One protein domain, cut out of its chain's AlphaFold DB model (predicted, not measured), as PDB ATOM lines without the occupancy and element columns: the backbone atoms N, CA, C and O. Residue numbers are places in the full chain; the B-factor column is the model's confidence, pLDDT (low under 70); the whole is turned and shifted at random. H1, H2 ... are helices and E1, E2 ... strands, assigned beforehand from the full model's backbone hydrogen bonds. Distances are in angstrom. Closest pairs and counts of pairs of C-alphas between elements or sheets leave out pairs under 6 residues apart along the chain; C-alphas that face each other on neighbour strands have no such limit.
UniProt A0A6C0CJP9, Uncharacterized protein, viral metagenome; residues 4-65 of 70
ATOM      1  N   TYR A   4      -9.426 -44.684 -50.892       94.44
ATOM      2  CA  TYR A   4      -8.285 -43.776 -50.802       94.44
ATOM      3  C   TYR A   4      -8.005 -43.427 -49.349       94.44
ATOM      4  O   TYR A   4      -8.946 -43.252 -48.573       94.44
ATOM      5  N   GLY A   5      -6.723 -43.350 -49.004       93.12
ATOM      6  CA  GLY A   5      -6.249 -43.039 -47.662       93.12
ATOM      7  C   GLY A   5      -5.723 -41.623 -47.545       93.12
ATOM      8  O   GLY A   5      -5.082 -41.116 -48.467       93.12
ATOM      9  N   PHE A   6      -5.931 -41.025 -46.379       94.12
ATOM     10  CA  PHE A   6      -5.382 -39.722 -46.036       94.12
ATOM     11  C   PHE A   6      -4.695 -39.760 -44.693       94.12
ATOM     12  O   PHE A   6      -5.054 -40.561 -43.837       94.12
ATOM     13  N   TYR A   7      -3.739 -38.862 -44.507       93.56
ATOM     14  CA  TYR A   7      -3.066 -38.667 -43.236       93.56
ATOM     15  C   TYR A   7      -2.989 -37.180 -42.901       93.56
ATOM     16  O   TYR A   7      -2.574 -36.396 -43.744       93.56
ATOM     17  N   SER A   8      -3.356 -36.804 -41.678       93.50
ATOM     18  CA  SER A   8      -3.104 -35.485 -41.083       93.50
ATOM     19  C   SER A   8      -2.459 -35.685 -39.713       93.50
ATOM     20  O   SER A   8      -2.972 -36.437 -38.880       93.50
ATOM     21  N   GLN A   9      -1.357 -34.985 -39.452       92.25
ATOM     22  CA  GLN A   9      -0.677 -35.033 -38.158       92.25
ATOM     23  C   GLN A   9      -1.593 -34.481 -37.058       92.25
ATOM     24  O   GLN A   9      -1.749 -35.099 -36.006       92.25
ATOM     25  N   LYS A  10      -2.269 -33.356 -37.318       92.06
ATOM     26  CA  LYS A  10      -3.210 -32.745 -36.362       92.06
ATOM     27  C   LYS A  10      -4.383 -33.667 -36.040       92.06
ATOM     28  O   LYS A  10      -4.774 -33.793 -34.880       92.06
ATOM     29  N   GLN A  11      -4.946 -34.323 -37.054       89.94
ATOM     30  CA  GLN A  11      -6.030 -35.285 -36.859       89.94
ATOM     31  C   GLN A  11      -5.548 -36.488 -36.043       89.94
ATOM     32  O   GLN A  11      -6.237 -36.910 -35.114       89.94
ATOM     33  N   PHE A  12      -4.355 -37.003 -36.341       88.44
ATOM     34  CA  PHE A  12      -3.756 -38.116 -35.612       88.44
ATOM     35  C   PHE A  12      -3.514 -37.780 -34.132       88.44
ATOM     36  O   PHE A  12      -3.879 -38.561 -33.252       88.44
ATOM     37  N   GLU A  13      -2.973 -36.601 -33.831       87.50
ATOM     38  CA  GLU A  13      -2.802 -36.132 -32.452       87.50
ATOM     39  C   GLU A  13      -4.140 -36.012 -31.716       87.50
ATOM     40  O   GLU A  13      -4.256 -36.429 -30.566       87.50
ATOM     41  N   ASN A  14      -5.176 -35.493 -32.377       86.44
ATOM     42  CA  ASN A  14      -6.507 -35.393 -31.782       86.44
ATOM     43  C   ASN A  14      -7.114 -36.771 -31.481       86.44
ATOM     44  O   ASN A  14      -7.746 -36.949 -30.438       86.44
ATOM     45  N   ILE A  15      -6.914 -37.744 -32.376       81.38
ATOM     46  CA  ILE A  15      -7.361 -39.130 -32.185       81.38
ATOM     47  C   ILE A  15      -6.619 -39.770 -31.007       81.38
ATOM     48  O   ILE A  15      -7.255 -40.371 -30.147       81.38
ATOM     49  N   THR A  16      -5.296 -39.613 -30.938       78.62
ATOM     50  CA  THR A  16      -4.452 -40.260 -29.918       78.62
ATOM     51  C   THR A  16      -4.546 -39.622 -28.535       78.62
ATOM     52  O   THR A  16      -4.406 -40.322 -27.538       78.62
ATOM     53  N   ARG A  17      -4.826 -38.317 -28.437       79.88
ATOM     54  CA  ARG A  17      -5.044 -37.638 -27.146       79.88
ATOM     55  C   ARG A  17      -6.365 -38.036 -26.483       79.88
ATOM     56  O   ARG A  17      -6.502 -37.905 -25.269       79.88
ATOM     57  N   ASN A  18      -7.348 -38.494 -27.257       71.31
ATOM     58  CA  ASN A  18      -8.666 -38.831 -26.741       71.31
ATOM     59  C   ASN A  18      -8.777 -40.333 -26.422       71.31
ATOM     60  O   ASN A  18      -9.317 -41.112 -27.205       71.31
ATOM     61  N   ASN A  19      -8.324 -40.723 -25.224       62.31
ATOM     62  CA  ASN A  19      -8.326 -42.109 -24.718       62.31
ATOM     63  C   ASN A  19      -9.719 -42.771 -24.618       62.31
ATOM     64  O   ASN A  19      -9.820 -43.946 -24.273       62.31
ATOM     65  N   SER A  20     -10.802 -42.036 -24.891       65.25
ATOM     66  CA  SER A  20     -12.169 -42.573 -24.927       65.25
ATOM     67  C   SER A  20     -12.530 -43.237 -26.260       65.25
ATOM     68  O   SER A  20     -13.490 -44.010 -26.330       65.25
ATOM     69  N   ARG A  21     -11.770 -42.968 -27.331       61.34
ATOM     70  CA  ARG A  21     -12.017 -43.554 -28.647       61.34
ATOM     71  C   ARG A  21     -11.427 -44.965 -28.726       61.34
ATOM     72  O   ARG A  21     -10.215 -45.148 -28.740       61.34
ATOM     73  N   LYS A  22     -12.303 -45.972 -28.852       57.59
ATOM     74  CA  LYS A  22     -11.959 -47.312 -29.364       57.59
ATOM     75  C   LYS A  22     -11.692 -47.217 -30.871       57.59
ATOM     76  O   LYS A  22     -12.478 -47.714 -31.668       57.59
ATOM     77  N   GLU A  23     -10.632 -46.542 -31.280       61.41
ATOM     78  CA  GLU A  23     -10.182 -46.596 -32.674       61.41
ATOM     79  C   GLU A  23      -9.072 -47.645 -32.721       61.41
ATOM     80  O   GLU A  23      -7.974 -47.364 -32.243       61.41
ATOM     81  N   PRO A  24      -9.344 -48.883 -33.183       54.69
ATOM     82  CA  PRO A  24      -8.369 -49.946 -33.051       54.69
ATOM     83  C   PRO A  24      -7.119 -49.664 -33.888       54.69
ATOM     84  O   PRO A  24      -6.074 -49.573 -33.271       54.69
ATOM     85  N   TYR A  25      -7.155 -49.452 -35.215       57.41
ATOM     86  CA  TYR A  25      -5.912 -49.349 -36.005       57.41
ATOM     87  C   TYR A  25      -6.035 -48.489 -37.270       57.41
ATOM     88  O   TYR A  25      -6.996 -48.587 -38.026       57.41
ATOM     89  N   ILE A  26      -4.993 -47.695 -37.506       76.88
ATOM     90  CA  ILE A  26      -4.831 -46.673 -38.549       76.88
ATOM     91  C   ILE A  26      -3.918 -47.130 -39.695       76.88
ATOM     92  O   ILE A  26      -3.361 -46.306 -40.408       76.88
ATOM     93  N   PHE A  27      -3.728 -48.436 -39.882       88.25
ATOM     94  CA  PHE A  27      -2.797 -48.959 -40.882       88.25
ATOM     95  C   PHE A  27      -3.512 -49.632 -42.049       88.25
ATOM     96  O   PHE A  27      -4.434 -50.430 -41.874       88.25
ATOM     97  N   TRP A  28      -3.051 -49.330 -43.258       91.06
ATOM     98  CA  TRP A  28      -3.563 -49.900 -44.500       91.06
ATOM     99  C   TRP A  28      -2.428 -50.295 -45.434       91.06
ATOM    100  O   TRP A  28      -1.396 -49.635 -45.488       91.06
ATOM    101  N   GLU A  29      -2.631 -51.371 -46.187       92.12
ATOM    102  CA  GLU A  29      -1.742 -51.771 -47.281       92.12
ATOM    103  C   GLU A  29      -2.149 -51.010 -48.551       92.12
ATOM    104  O   GLU A  29      -3.322 -51.030 -48.937       92.12
ATOM    105  N   LYS A  30      -1.196 -50.344 -49.206       93.06
ATOM    106  CA  LYS A  30      -1.360 -49.769 -50.548       93.06
ATOM    107  C   LYS A  30      -1.362 -50.867 -51.618       93.06
ATOM    108  O   LYS A  30      -1.032 -52.023 -51.361       93.06
ATOM    109  N   ILE A  31      -1.698 -50.501 -52.854       92.31
ATOM    110  CA  ILE A  31      -1.655 -51.425 -54.003       92.31
ATOM    111  C   ILE A  31      -0.247 -52.007 -54.233       92.31
ATOM    112  O   ILE A  31      -0.126 -53.172 -54.606       92.31
ATOM    113  N   ASP A  32       0.800 -51.226 -53.952       92.31
ATOM    114  CA  ASP A  32       2.210 -51.629 -54.070       92.31
ATOM    115  C   ASP A  32       2.708 -52.541 -52.925       92.31
ATOM    116  O   ASP A  32       3.866 -52.946 -52.927       92.31
ATOM    117  N   GLY A  33       1.852 -52.876 -51.951       90.38
ATOM    118  CA  GLY A  33       2.203 -53.704 -50.793       90.38
ATOM    119  C   GLY A  33       2.812 -52.938 -49.613       90.38
ATOM    120  O   GLY A  33       2.998 -53.520 -48.546       90.38
ATOM    121  N   THR A  34       3.085 -51.637 -49.750       91.94
ATOM    122  CA  THR A  34       3.576 -50.807 -48.638       91.94
ATOM    123  C   THR A  34       2.464 -50.591 -47.617       91.94
ATOM    124  O   THR A  34       1.343 -50.228 -47.980       91.94
ATOM    125  N   VAL A  35       2.778 -50.732 -46.331       91.94
ATOM    126  CA  VAL A  35       1.854 -50.382 -45.247       91.94
ATOM    127  C   VAL A  35       2.030 -48.911 -44.877       91.94
ATOM    128  O   VAL A  35       3.147 -48.457 -44.647       91.94
ATOM    129  N   VAL A  36       0.927 -48.170 -44.816       91.38
ATOM    130  CA  VAL A  36       0.893 -46.747 -44.464       91.38
ATOM    131  C   VAL A  36      -0.034 -46.500 -43.284       91.38
ATOM    132  O   VAL A  36      -1.020 -47.215 -43.096       91.38
ATOM    133  N   GLN A  37       0.284 -45.470 -42.508       91.06
ATOM    134  CA  GLN A  37      -0.587 -44.939 -41.469       91.06
ATOM    135  C   GLN A  37      -1.530 -43.897 -42.072       91.06
ATOM    136  O   GLN A  37      -1.100 -43.045 -42.844       91.06
ATOM    137  N   ILE A  38      -2.802 -43.946 -41.707       91.75
ATOM    138  CA  ILE A  38      -3.852 -43.056 -42.194       91.75
ATOM    139  C   ILE A  38      -4.625 -42.456 -41.017       91.75
ATOM    140  O   ILE A  38      -4.644 -43.000 -39.924       91.75
ATOM    141  N   THR A  39      -5.314 -41.351 -41.232       90.56
ATOM    142  CA  THR A  39      -6.288 -40.799 -40.285       90.56
ATOM    143  C   THR A  39      -7.712 -40.886 -40.805       90.56
ATOM    144  O   THR A  39      -8.648 -40.798 -40.015       90.56
ATOM    145  N   GLU A  40      -7.886 -41.095 -42.114       90.25
ATOM    146  CA  GLU A  40      -9.199 -41.145 -42.752       90.25
ATOM    147  C   GLU A  40      -9.172 -41.934 -44.069       90.25
ATOM    148  O   GLU A  40      -8.135 -42.030 -44.732       90.25
ATOM    149  N   VAL A  41     -10.327 -42.484 -44.464       91.56
ATOM    150  CA  VAL A  41     -10.526 -43.132 -45.769       91.56
ATOM    151  C   VAL A  41     -11.774 -42.612 -46.467       91.56
ATOM    152  O   VAL A  41     -12.773 -42.308 -45.823       91.56
ATOM    153  N   THR A  42     -11.763 -42.612 -47.798       92.50
ATOM    154  CA  THR A  42     -12.965 -42.369 -48.608       92.50
ATOM    155  C   THR A  42     -13.092 -43.366 -49.751       92.50
ATOM    156  O   THR A  42     -12.107 -43.897 -50.264       92.50
ATOM    157  N   ARG A  43     -14.333 -43.601 -50.175       93.06
ATOM    158  CA  ARG A  43     -14.675 -44.309 -51.419       93.06
ATOM    159  C   ARG A  43     -15.049 -43.346 -52.550       93.06
ATOM    160  O   ARG A  43     -15.151 -43.777 -53.693       93.06
ATOM    161  N   ASP A  44     -15.220 -42.063 -52.237       93.88
ATOM    162  CA  ASP A  44     -15.560 -41.002 -53.182       93.88
ATOM    163  C   ASP A  44     -14.536 -39.869 -53.077       93.88
ATOM    164  O   ASP A  44     -14.703 -38.911 -52.328       93.88
ATOM    165  N   ILE A  45     -13.436 -40.014 -53.813       90.69
ATOM    166  CA  ILE A  45     -12.333 -39.047 -53.819       90.69
ATOM    167  C   ILE A  45     -12.736 -37.690 -54.409       90.69
ATOM    168  O   ILE A  45     -12.129 -36.680 -54.075       90.69
ATOM    169  N   LYS A  46     -13.750 -37.653 -55.287       91.00
ATOM    170  CA  LYS A  46     -14.147 -36.430 -56.003       91.00
ATOM    171  C   LYS A  46     -14.921 -35.468 -55.110       91.00
ATOM    172  O   LYS A  46     -14.779 -34.264 -55.271       91.00
ATOM    173  N   ASN A  47     -15.709 -36.010 -54.184       92.19
ATOM    174  CA  ASN A  47     -16.509 -35.234 -53.236       92.19
ATOM    175  C   ASN A  47     -15.929 -35.254 -51.812       92.19
ATOM    176  O   ASN A  47     -16.582 -34.804 -50.872       92.19
ATOM    177  N   PHE A  48     -14.725 -35.802 -51.627       91.31
ATOM    178  CA  PHE A  48     -14.098 -35.869 -50.317       91.31
ATOM    179  C   PHE A  48     -13.625 -34.488 -49.859       91.31
ATOM    180  O   PHE A  48     -12.948 -33.769 -50.593       91.31
ATOM    181  N   HIS A  49     -13.939 -34.155 -48.611       91.31
ATOM    182  CA  HIS A  49     -13.463 -32.958 -47.941       91.31
ATOM    183  C   HIS A  49     -12.821 -33.353 -46.613       91.31
ATOM    184  O   HIS A  49     -13.431 -34.071 -45.825       91.31
ATOM    185  N   ASN A  50     -11.612 -32.854 -46.363       88.69
ATOM    186  CA  ASN A  50     -10.942 -32.994 -45.080       88.69
ATOM    187  C   ASN A  50     -10.852 -31.620 -44.407       88.69
ATOM    188  O   ASN A  50     -10.413 -30.649 -45.023       88.69
ATOM    189  N   ASN A  51     -11.256 -31.549 -43.139       91.00
ATOM    190  CA  ASN A  51     -11.264 -30.304 -42.364       91.00
ATOM    191  C   ASN A  51      -9.861 -29.873 -41.892       91.00
ATOM    192  O   ASN A  51      -9.689 -28.767 -41.382       91.00
ATOM    193  N   PHE A  52      -8.861 -30.746 -42.008       91.75
ATOM    194  CA  PHE A  52      -7.496 -30.492 -41.571       91.75
ATOM    195  C   PHE A  52      -6.652 -30.015 -42.746       91.75
ATOM    196  O   PHE A  52      -6.548 -30.703 -43.749       91.75
ATOM    197  N   SER A  53      -6.011 -28.853 -42.623       93.69
ATOM    198  CA  SER A  53      -5.216 -28.269 -43.712       93.69
ATOM    199  C   SER A  53      -3.891 -28.987 -43.991       93.69
ATOM    200  O   SER A  53      -3.306 -28.778 -45.047       93.69
ATOM    201  N   ASP A  54      -3.412 -29.813 -43.059       94.81
ATOM    202  CA  ASP A  54      -2.174 -30.594 -43.171       94.81
ATOM    203  C   ASP A  54      -2.402 -32.002 -43.739       94.81
ATOM    204  O   ASP A  54      -1.492 -32.829 -43.715       94.81
ATOM    205  N   TYR A  55      -3.612 -32.299 -44.223       94.31
ATOM    206  CA  TYR A  55      -3.906 -33.605 -44.790       94.31
ATOM    207  C   TYR A  55      -3.121 -33.858 -46.085       94.31
ATOM    208  O   TYR A  55      -3.006 -32.998 -46.958       94.31
ATOM    209  N   ILE A  56      -2.626 -35.082 -46.230       95.38
ATOM    210  CA  ILE A  56      -2.015 -35.589 -47.456       95.38
ATOM    211  C   ILE A  56      -2.798 -36.792 -47.967       95.38
ATOM    212  O   ILE A  56      -3.248 -37.634 -47.189       95.38
ATOM    213  N   CYS A  57      -2.959 -36.882 -49.287       94.69
ATOM    214  CA  CYS A  57      -3.515 -38.062 -49.942       94.69
ATOM    215  C   CYS A  57      -2.408 -39.105 -50.127       94.69
ATOM    216  O   CYS A  57      -1.406 -38.842 -50.789       94.69
ATOM    217  N   LEU A  58      -2.602 -40.296 -49.564       94.06
ATOM    218  CA  LEU A  58      -1.667 -41.424 -49.655       94.06
ATOM    219  C   LEU A  58      -1.989 -42.365 -50.825       94.06
ATOM    220  O   LEU A  58      -1.300 -43.365 -51.037       94.06
ATOM    221  N   GLY A  59      -3.018 -42.025 -51.606       94.06
ATOM    222  CA  GLY A  59      -3.436 -42.767 -52.786       94.06
ATOM    223  C   GLY A  59      -4.363 -43.939 -52.475       94.06
ATOM    224  O   GLY A  59      -5.030 -43.984 -51.440       94.06
ATOM    225  N   GLU A  60      -4.452 -44.854 -53.439       95.50
ATOM    226  CA  GLU A  60      -5.368 -45.993 -53.401       95.50
ATOM    227  C   GLU A  60      -4.883 -47.078 -52.426       95.50
ATOM    228  O   GLU A  60      -3.716 -47.484 -52.422       95.50
ATOM    229  N   LEU A  61      -5.811 -47.565 -51.608       93.44
ATOM    230  CA  LEU A  61      -5.601 -48.573 -50.582       93.44
ATOM    231  C   LEU A  61      -6.200 -49.914 -51.009       93.44
ATOM    232  O   LEU A  61      -7.262 -49.982 -51.628       93.44
ATOM    233  N   LYS A  62      -5.526 -50.993 -50.617       92.06
ATOM    234  CA  LYS A  62      -5.892 -52.375 -50.932       92.06
ATOM    235  C   LYS A  62      -6.738 -53.004 -49.833       92.06
ATOM    236  O   LYS A  62      -7.830 -53.498 -50.101       92.06
ATOM    237  N   LYS A  63      -6.234 -53.014 -48.595       89.31
ATOM    238  CA  LYS A  63      -6.905 -53.630 -47.439       89.31
ATOM    239  C   LYS A  63      -6.408 -53.059 -46.115       89.31
ATOM    240  O   LYS A  63      -5.289 -52.555 -46.030       89.31
ATOM    241  N   TRP A  64      -7.244 -53.196 -45.089       87.62
ATOM    242  CA  TRP A  64      -6.865 -52.947 -43.701       87.62
ATOM    243  C   TRP A  64      -5.663 -53.817 -43.327       87.62
ATOM    244  O   TRP A  64      -5.614 -54.997 -43.688       87.62
ATOM    245  N   SER A  65      -4.712 -53.236 -42.600       81.56
ATOM    246  CA  SER A  65      -3.541 -53.939 -42.088       81.56
ATOM    247  C   SER A  65      -3.540 -53.886 -40.564       81.56
ATOM    248  O   SER A  65      -3.581 -52.813 -39.970       81.56
TER     249      SER A  65
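AT A GLANCE: This is residues 4 to 65 of the 70 residues of an uncharacterized protein of viral metagenome (UniProt A0A6C0CJP9). A small, strongly twisted antiparallel sheet of five short strands turns over on itself where its longest strand, E5, bends: one part of E5 pairs with E1, beyond which is E4, and the other with E2, beyond which is E3. The one helix, H1, lies past the end of E1, and in the link after it residues 18 to 22 stick out together with 16 and 17 of H1; residues 43 to 55 make a wide loop from E4 round to E5. The printed part has 62 residues, with one named helix and five named strands in the order E1, H1, E2, E3, E4, E5; the sheet's order is E3, E2, E5, E1, E4. The class is mixed, helices and strands, and the whole is compact, with a radius of gyration of the C-alphas of 11.7 A and spans of 32 by 25 by 16 A.

IN THESE COORDINATES: E1 is residues 4 to 7, 10.5 A from first to last C-alpha, with C-alpha 4 at (-8.285, -43.776, -50.802). H1 is residues 9 to 17, 12.1 A long, with C-alpha 17 at (-5.044, -37.638, -27.146). E2 is residues 27 to 30, 9.8 A long. E3, residues 35 to 37, and E4, residues 40 to 42, are each 7.1 A long. E5 is residues 56 to 64, 18.4 A long, and ends with C-alpha 64 at (-6.865, -52.947, -43.701).

HOW THE PARTS SIT: E5 bends by 80 degrees at residue 61, and its pairing is staggered: residues 56 to 60 pair with E1, residues 61 to 64 with E2. E1 and E5 are antiparallel, with N 58 and O 5 at 2.8 A, within hydrogen-bond range. On the other side of E1 is the edge strand E4, antiparallel at 158 degrees, with N 4 and O 42 at 2.9 A. E2 and E5 are antiparallel, with N 62 and O 29 at 2.8 A. E2 and the edge strand E3 form a hairpin, with N 36 and O 28 at 2.8 A. The closest C-alphas of E1 and E3, those of Tyr 7 and Gln 37, are 7.0 A apart, while E2 and E4 are apart. E1, H1 and E2 form a split strand-helix-strand unit, two strands that follow each other among the strands with a helix between them along the chain and E5 between them in the sheet; its crossover is right-handed. H1 is not on the sheet, but only just, with 4 pairs of C-alphas within 10 A; every O i to N i+4 pair in H1 is within hydrogen-bond range.

THE WHOLE: The two C-alphas farthest apart, those of Ser 20 and Asp 32, are 33.7 A apart. Residues 16 to 22 stand free. The printed part has no cut; the link from E4 to E5, 13 residues, is long. The mean pLDDT of the printed part is 87.0, and residues 19 to 25 are under 70.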